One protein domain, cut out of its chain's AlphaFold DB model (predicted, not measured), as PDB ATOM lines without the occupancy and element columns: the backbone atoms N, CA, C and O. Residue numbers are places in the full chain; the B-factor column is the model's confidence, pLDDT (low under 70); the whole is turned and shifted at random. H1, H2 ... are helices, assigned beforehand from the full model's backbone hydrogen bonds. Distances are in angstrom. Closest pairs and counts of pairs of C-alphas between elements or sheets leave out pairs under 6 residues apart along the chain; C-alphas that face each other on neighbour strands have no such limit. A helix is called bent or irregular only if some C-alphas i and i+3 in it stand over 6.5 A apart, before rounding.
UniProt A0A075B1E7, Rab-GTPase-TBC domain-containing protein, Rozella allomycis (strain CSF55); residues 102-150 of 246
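This is residues 102 to 150 of the 246 residues of the protein "Rab-GTPase-TBC domain-containing protein" of Rozella allomycis (strain CSF55) (UniProt A0A075B1E7). Two helices, H1 and H2, lie side by side and run the same way, and a long loop, residues 120 to 135, leads back from the end of H1 to the beginning of H2, bulging to one side of the pair. H1 is the longer helix, and its first residues reach out beyond the beginning of H2 and make one end of the elongated outline. The printed part has 49 residues with two named helices, H1 then H2, and no named strand; its class is all helix. It is compact, with a radius of gyration of the C-alphas of 10.4 A, and spans 33 by 18 by 17 A.

H1 covers residues 102 to 119, from C-alpha 102 at (-35.487, -25.743, 34.160) to C-alpha 119 at (-23.119, -13.374, 52.005), 25.0 A. H2 covers residues 136 to 148 and measures 19.1 A from C-alpha 136 at (-29.905, -14.379, 36.581) to C-alpha 148 at (-21.051, -3.809, 49.817). H2 is irregular: C-alphas 137 and 140 are 7.4 A apart.

H1 and H2 touch, with 7 pairs of C-alphas within 8 A. Their closest C-alphas are those of Leu 119 and Cys 145, 6.3 A apart. Their lines stand at a shallow tilt of 17 degrees, the same way, and their centres are 12.8 A apart. Of the O i to N i+4 pairs, 13 of 14 in H1 and 7 of 9 in H2 are within hydrogen-bond range.

The two C-alphas farthest apart are those of Arg 103 and Leu 150, 34.0 A. The printed part has no cut. The link from H1 to H2, 16 residues, is long; its C-alphas lie 6 to 13 A from the mean of the C-alphas. The mean pLDDT of the printed part is 78.7, and residues 122 to 126, 128 to 129 and 149 to 150 are under 70.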
ATOM      1  N   PRO A 102     -34.961 -26.725  33.213       78.69
ATOM      2  CA  PRO A 102     -35.487 -25.743  34.160       78.69
ATOM      3  C   PRO A 102     -35.402 -26.211  35.616       78.69
ATOM      4  O   PRO A 102     -35.198 -25.396  36.516       78.69
ATOM      5  N   ARG A 103     -35.488 -27.526  35.872       80.75
ATOM      6  CA  ARG A 103     -35.354 -28.077  37.230       80.75
ATOM      7  C   ARG A 103     -33.940 -27.882  37.761       80.75
ATOM      8  O   ARG A 103     -33.771 -27.479  38.908       80.75
ATOM      9  N   LYS A 104     -32.920 -28.083  36.921       81.44
ATOM     10  CA  LYS A 104     -31.519 -27.842  37.301       81.44
ATOM     11  C   LYS A 104     -31.226 -26.363  37.534       81.44
ATOM     12  O   LYS A 104     -30.406 -26.043  38.393       81.44
ATOM     13  N   GLU A 105     -31.839 -25.454  36.775       80.81
ATOM     14  CA  GLU A 105     -31.750 -24.012  37.059       80.81
ATOM     15  C   GLU A 105     -32.402 -23.689  38.411       80.81
ATOM     16  O   GLU A 105     -31.755 -23.084  39.262       80.81
ATOM     17  N   ALA A 106     -33.612 -24.194  38.676       81.69
ATOM     18  CA  ALA A 106     -34.304 -23.989  39.949       81.69
ATOM     19  C   ALA A 106     -33.512 -24.535  41.154       81.69
ATOM     20  O   ALA A 106     -33.349 -23.851  42.166       81.69
ATOM     21  N   GLU A 107     -32.948 -25.741  41.046       84.19
ATOM     22  CA  GLU A 107     -32.078 -26.318  42.076       84.19
ATOM     23  C   GLU A 107     -30.825 -25.470  42.326       84.19
ATOM     24  O   GLU A 107     -30.399 -25.307  43.476       84.19
ATOM     25  N   ARG A 108     -30.222 -24.916  41.264       84.56
ATOM     26  CA  ARG A 108     -29.094 -23.984  41.380       84.56
ATOM     27  C   ARG A 108     -29.519 -22.696  42.076       84.56
ATOM     28  O   ARG A 108     -28.837 -22.293  43.020       84.56
ATOM     29  N   SER A 109     -30.651 -22.108  41.702       87.06
ATOM     30  CA  SER A 109     -31.212 -20.923  42.359       87.06
ATOM     31  C   SER A 109     -31.455 -21.160  43.849       87.06
ATOM     32  O   SER A 109     -31.021 -20.361  44.675       87.06
ATOM     33  N   LEU A 110     -32.023 -22.305  44.239       86.12
ATOM     34  CA  LEU A 110     -32.224 -22.657  45.651       86.12
ATOM     35  C   LEU A 110     -30.907 -22.780  46.433       86.12
ATOM     36  O   LEU A 110     -30.835 -22.374  47.598       86.12
ATOM     37  N   LYS A 111     -29.851 -23.328  45.817       86.69
ATOM     38  CA  LYS A 111     -28.510 -23.374  46.426       86.69
ATOM     39  C   LYS A 111     -27.951 -21.963  46.614       86.69
ATOM     40  O   LYS A 111     -27.491 -21.640  47.711       86.69
ATOM     41  N   TRP A 112     -28.062 -21.113  45.597       87.00
ATOM     42  CA  TRP A 112     -27.612 -19.725  45.661       87.00
ATOM     43  C   TRP A 112     -28.382 -18.892  46.685       87.00
ATOM     44  O   TRP A 112     -27.755 -18.132  47.410       87.00
ATOM     45  N   VAL A 113     -29.691 -19.093  46.861       87.12
ATOM     46  CA  VAL A 113     -30.463 -18.436  47.935       87.12
ATOM     47  C   VAL A 113     -29.885 -18.762  49.318       87.12
ATOM     48  O   VAL A 113     -29.785 -17.885  50.179       87.12
ATOM     49  N   LYS A 114     -29.458 -20.011  49.551       85.19
ATOM     50  CA  LYS A 114     -28.810 -20.400  50.817       85.19
ATOM     51  C   LYS A 114     -27.439 -19.739  50.987       85.19
ATOM     52  O   LYS A 114     -27.106 -19.347  52.104       85.19
ATOM     53  N   MET A 115     -26.659 -19.619  49.912       84.56
ATOM     54  CA  MET A 115     -25.362 -18.929  49.925       84.56
ATOM     55  C   MET A 115     -25.522 -17.422  50.144       84.56
ATOM     56  O   MET A 115     -24.815 -16.848  50.967       84.56
ATOM     57  N   LEU A 116     -26.500 -16.802  49.489       83.56
ATOM     58  CA  LEU A 116     -26.793 -15.377  49.590       83.56
ATOM     59  C   LEU A 116     -27.103 -14.960  51.030       83.56
ATOM     60  O   LEU A 116     -26.528 -14.000  51.519       83.56
ATOM     61  N   ARG A 117     -27.888 -15.751  51.773       82.00
ATOM     62  CA  ARG A 117     -28.138 -15.496  53.207       82.00
ATOM     63  C   ARG A 117     -26.869 -15.479  54.064       82.00
ATOM     64  O   ARG A 117     -26.879 -14.915  55.157       82.00
ATOM     65  N   LYS A 118     -25.806 -16.167  53.638       81.38
ATOM     66  CA  LYS A 118     -24.500 -16.137  54.312       81.38
ATOM     67  C   LYS A 118     -23.677 -14.927  53.863       81.38
ATOM     68  O   LYS A 118     -23.038 -14.310  54.712       81.38
ATOM     69  N   LEU A 119     -23.737 -14.578  52.574       79.31
ATOM     70  CA  LEU A 119     -23.119 -13.374  52.005       79.31
ATOM     71  C   LEU A 119     -23.665 -12.095  52.643       79.31
ATOM     72  O   LEU A 119     -22.885 -11.272  53.100       79.31
ATOM     73  N   GLU A 120     -24.987 -11.977  52.771       77.19
ATOM     74  CA  GLU A 120     -25.663 -10.833  53.404       77.19
ATOM     75  C   GLU A 120     -25.260 -10.660  54.876       77.19
ATOM     76  O   GLU A 120     -25.256  -9.557  55.408       77.19
ATOM     77  N   LYS A 121     -24.874 -11.753  55.542       77.88
ATOM     78  CA  LYS A 121     -24.359 -11.728  56.917       77.88
ATOM     79  C   LYS A 121     -22.856 -11.447  56.991       77.88
ATOM     80  O   LYS A 121     -22.305 -11.531  58.085       77.88
ATOM     81  N   ARG A 122     -22.199 -11.180  55.855       69.94
ATOM     82  CA  ARG A 122     -20.740 -11.040  55.708       69.94
ATOM     83  C   ARG A 122     -19.954 -12.239  56.253       69.94
ATOM     84  O   ARG A 122     -18.860 -12.093  56.773       69.94
ATOM     85  N   LYS A 123     -20.537 -13.444  56.176       62.31
ATOM     86  CA  LYS A 123     -19.941 -14.688  56.709       62.31
ATOM     87  C   LYS A 123     -19.376 -15.610  55.636       62.31
ATOM     88  O   LYS A 123     -18.935 -16.709  55.962       62.31
ATOM     89  N   LEU A 124     -19.497 -15.247  54.362       63.50
ATOM     90  CA  LEU A 124     -19.006 -16.082  53.273       63.50
ATOM     91  C   LEU A 124     -17.636 -15.563  52.824       63.50
ATOM     92  O   LEU A 124     -17.554 -14.540  52.157       63.50
ATOM     93  N   GLU A 125     -16.587 -16.287  53.191       65.31
ATOM     94  CA  GLU A 125     -15.227 -16.103  52.655       65.31
ATOM     95  C   GLU A 125     -15.010 -16.957  51.388       65.31
ATOM     96  O   GLU A 125     -14.127 -16.685  50.579       65.31
ATOM     97  N   ASP A 126     -15.855 -17.976  51.187       68.44
ATOM     98  CA  ASP A 126     -15.766 -18.930  50.081       68.44
ATOM     99  C   ASP A 126     -16.678 -18.551  48.903       68.44
ATOM    100  O   ASP A 126     -17.894 -18.752  48.933       68.44
ATOM    101  N   TRP A 127     -16.067 -18.062  47.825       73.75
ATOM    102  CA  TRP A 127     -16.724 -17.710  46.565       73.75
ATOM    103  C   TRP A 127     -16.672 -18.820  45.499       73.75
ATOM    104  O   TRP A 127     -16.994 -18.569  44.337       73.75
ATOM    105  N   SER A 128     -16.324 -20.061  45.861       69.38
ATOM    106  CA  SER A 128     -16.184 -21.201  44.933       69.38
ATOM    107  C   SER A 128     -17.416 -21.472  44.054       69.38
ATOM    108  O   SER A 128     -17.307 -22.052  42.971       69.38
ATOM    109  N   GLY A 129     -18.602 -21.017  44.477       68.06
ATOM    110  CA  GLY A 129     -19.833 -21.073  43.688       68.06
ATOM    111  C   GLY A 129     -19.850 -20.163  42.453       68.06
ATOM    112  O   GLY A 129     -20.517 -20.518  41.481       68.06
ATOM    113  N   ILE A 130     -19.100 -19.049  42.439       76.31
ATOM    114  CA  ILE A 130     -19.072 -18.085  41.317       76.31
ATOM    115  C   ILE A 130     -18.665 -18.767  40.012       76.31
ATOM    116  O   ILE A 130     -19.293 -18.529  38.982       76.31
ATOM    117  N   GLY A 131     -17.672 -19.662  40.050       73.19
ATOM    118  CA  GLY A 131     -17.173 -20.353  38.854       73.19
ATOM    119  C   GLY A 131     -18.215 -21.242  38.163       73.19
ATOM    120  O   GLY A 131     -18.050 -21.593  37.000       73.19
ATOM    121  N   LYS A 132     -19.314 -21.585  38.854       81.31
ATOM    122  CA  LYS A 132     -20.450 -22.342  38.296       81.31
ATOM    123  C   LYS A 132     -21.567 -21.442  37.751       81.31
ATOM    124  O   LYS A 132     -22.548 -21.955  37.214       81.31
ATOM    125  N   GLY A 133     -21.415 -20.126  37.889       82.88
ATOM    126  CA  GLY A 133     -22.364 -19.112  37.447       82.88
ATOM    127  C   GLY A 133     -23.422 -18.762  38.494       82.88
ATOM    128  O   GLY A 133     -23.937 -19.623  39.215       82.88
ATOM    129  N   ILE A 134     -23.759 -17.471  38.543       86.19
ATOM    130  CA  ILE A 134     -24.854 -16.919  39.347       86.19
ATOM    131  C   ILE A 134     -26.137 -16.926  38.492       86.19
ATOM    132  O   ILE A 134     -26.115 -16.353  37.391       86.19
ATOM    133  N   PRO A 135     -27.236 -17.543  38.973       86.31
ATOM    134  CA  PRO A 135     -28.555 -17.477  38.349       86.31
ATOM    135  C   PRO A 135     -28.989 -16.033  38.141       86.31
ATOM    136  O   PRO A 135     -28.756 -15.191  39.010       86.31
ATOM    137  N   ASP A 136     -29.617 -15.751  37.004       81.06
ATOM    138  CA  ASP A 136     -29.905 -14.379  36.581       81.06
ATOM    139  C   ASP A 136     -30.758 -13.609  37.606       81.06
ATOM    140  O   ASP A 136     -30.310 -12.565  38.086       81.06
ATOM    141  N   CYS A 137     -31.858 -14.202  38.092       77.88
ATOM    142  CA  CYS A 137     -32.694 -13.660  39.176       77.88
ATOM    143  C   CYS A 137     -31.963 -13.313  40.485       77.88
ATOM    144  O   CYS A 137     -32.526 -12.626  41.340       77.88
ATOM    145  N   LEU A 138     -30.739 -13.807  40.698       83.75
ATOM    146  CA  LEU A 138     -29.962 -13.570  41.917       83.75
ATOM    147  C   LEU A 138     -28.751 -12.659  41.693       83.75
ATOM    148  O   LEU A 138     -28.152 -12.233  42.684       83.75
ATOM    149  N   ARG A 139     -28.397 -12.321  40.443       85.69
ATOM    150  CA  ARG A 139     -27.204 -11.517  40.117       85.69
ATOM    151  C   ARG A 139     -27.195 -10.178  40.829       85.69
ATOM    152  O   ARG A 139     -26.238  -9.912  41.546       85.69
ATOM    153  N   GLY A 140     -28.274  -9.399  40.729       81.50
ATOM    154  CA  GLY A 140     -28.352  -8.081  41.371       81.50
ATOM    155  C   GLY A 140     -28.078  -8.146  42.876       81.50
ATOM    156  O   GLY A 140     -27.247  -7.411  43.397       81.50
ATOM    157  N   ARG A 141     -28.678  -9.109  43.589       82.38
ATOM    158  CA  ARG A 141     -28.463  -9.261  45.040       82.38
ATOM    159  C   ARG A 141     -27.061  -9.761  45.387       82.38
ATOM    160  O   ARG A 141     -26.461  -9.267  46.338       82.38
ATOM    161  N   VAL A 142     -26.546 -10.743  44.644       83.69
ATOM    162  CA  VAL A 142     -25.207 -11.306  44.881       83.69
ATOM    163  C   VAL A 142     -24.128 -10.266  44.595       83.69
ATOM    164  O   VAL A 142     -23.228 -10.091  45.413       83.69
ATOM    165  N   TRP A 143     -24.230  -9.550  43.476       83.12
ATOM    166  CA  TRP A 143     -23.304  -8.476  43.138       83.12
ATOM    167  C   TRP A 143     -23.407  -7.320  44.130       83.12
ATOM    168  O   TRP A 143     -22.371  -6.851  44.578       83.12
ATOM    169  N   ASN A 144     -24.609  -6.941  44.582       78.56
ATOM    170  CA  ASN A 144     -24.748  -5.934  45.638       78.56
ATOM    171  C   ASN A 144     -24.003  -6.341  46.920       78.56
ATOM    172  O   ASN A 144     -23.322  -5.521  47.529       78.56
ATOM    173  N   CYS A 145     -24.078  -7.617  47.317       78.31
ATOM    174  CA  CYS A 145     -23.319  -8.121  48.467       78.31
ATOM    175  C   CYS A 145     -21.805  -8.058  48.233       78.31
ATOM    176  O   CYS A 145     -21.068  -7.712  49.151       78.31
ATOM    177  N   ALA A 146     -21.338  -8.398  47.027       77.25
ATOM    178  CA  ALA A 146     -19.922  -8.308  46.676       77.25
ATOM    179  C   ALA A 146     -19.423  -6.855  46.748       77.25
ATOM    180  O   ALA A 146     -18.397  -6.593  47.368       77.25
ATOM    181  N   LEU A 147     -20.195  -5.922  46.190       74.75
ATOM    182  CA  LEU A 147     -19.894  -4.491  46.182       74.75
ATOM    183  C   LEU A 147     -19.932  -3.893  47.595       74.75
ATOM    184  O   LEU A 147     -19.043  -3.133  47.950       74.75
ATOM    185  N   SER A 148     -20.895  -4.293  48.431       72.31
ATOM    186  CA  SER A 148     -21.051  -3.809  49.817       72.31
ATOM    187  C   SER A 148     -19.945  -4.267  50.779       72.31
ATOM    188  O   SER A 148     -19.872  -3.770  51.905       72.31
ATOM    189  N   ASN A 149     -19.144  -5.263  50.388       65.38
ATOM    190  CA  ASN A 149     -18.005  -5.753  51.170       65.38
ATOM    191  C   ASN A 149     -16.695  -5.037  50.826       65.38
ATOM    192  O   ASN A 149     -15.700  -5.241  51.516       65.38
ATOM    193  N   LEU A 150     -16.683  -4.233  49.767       67.25
ATOM    194  CA  LEU A 150     -15.567  -3.356  49.476       67.25
ATOM    195  C   LEU A 150     -15.708  -2.133  50.398       67.25
ATOM    196  O   LEU A 150     -16.770  -1.516  50.472       67.25
TER     197      LEU A 150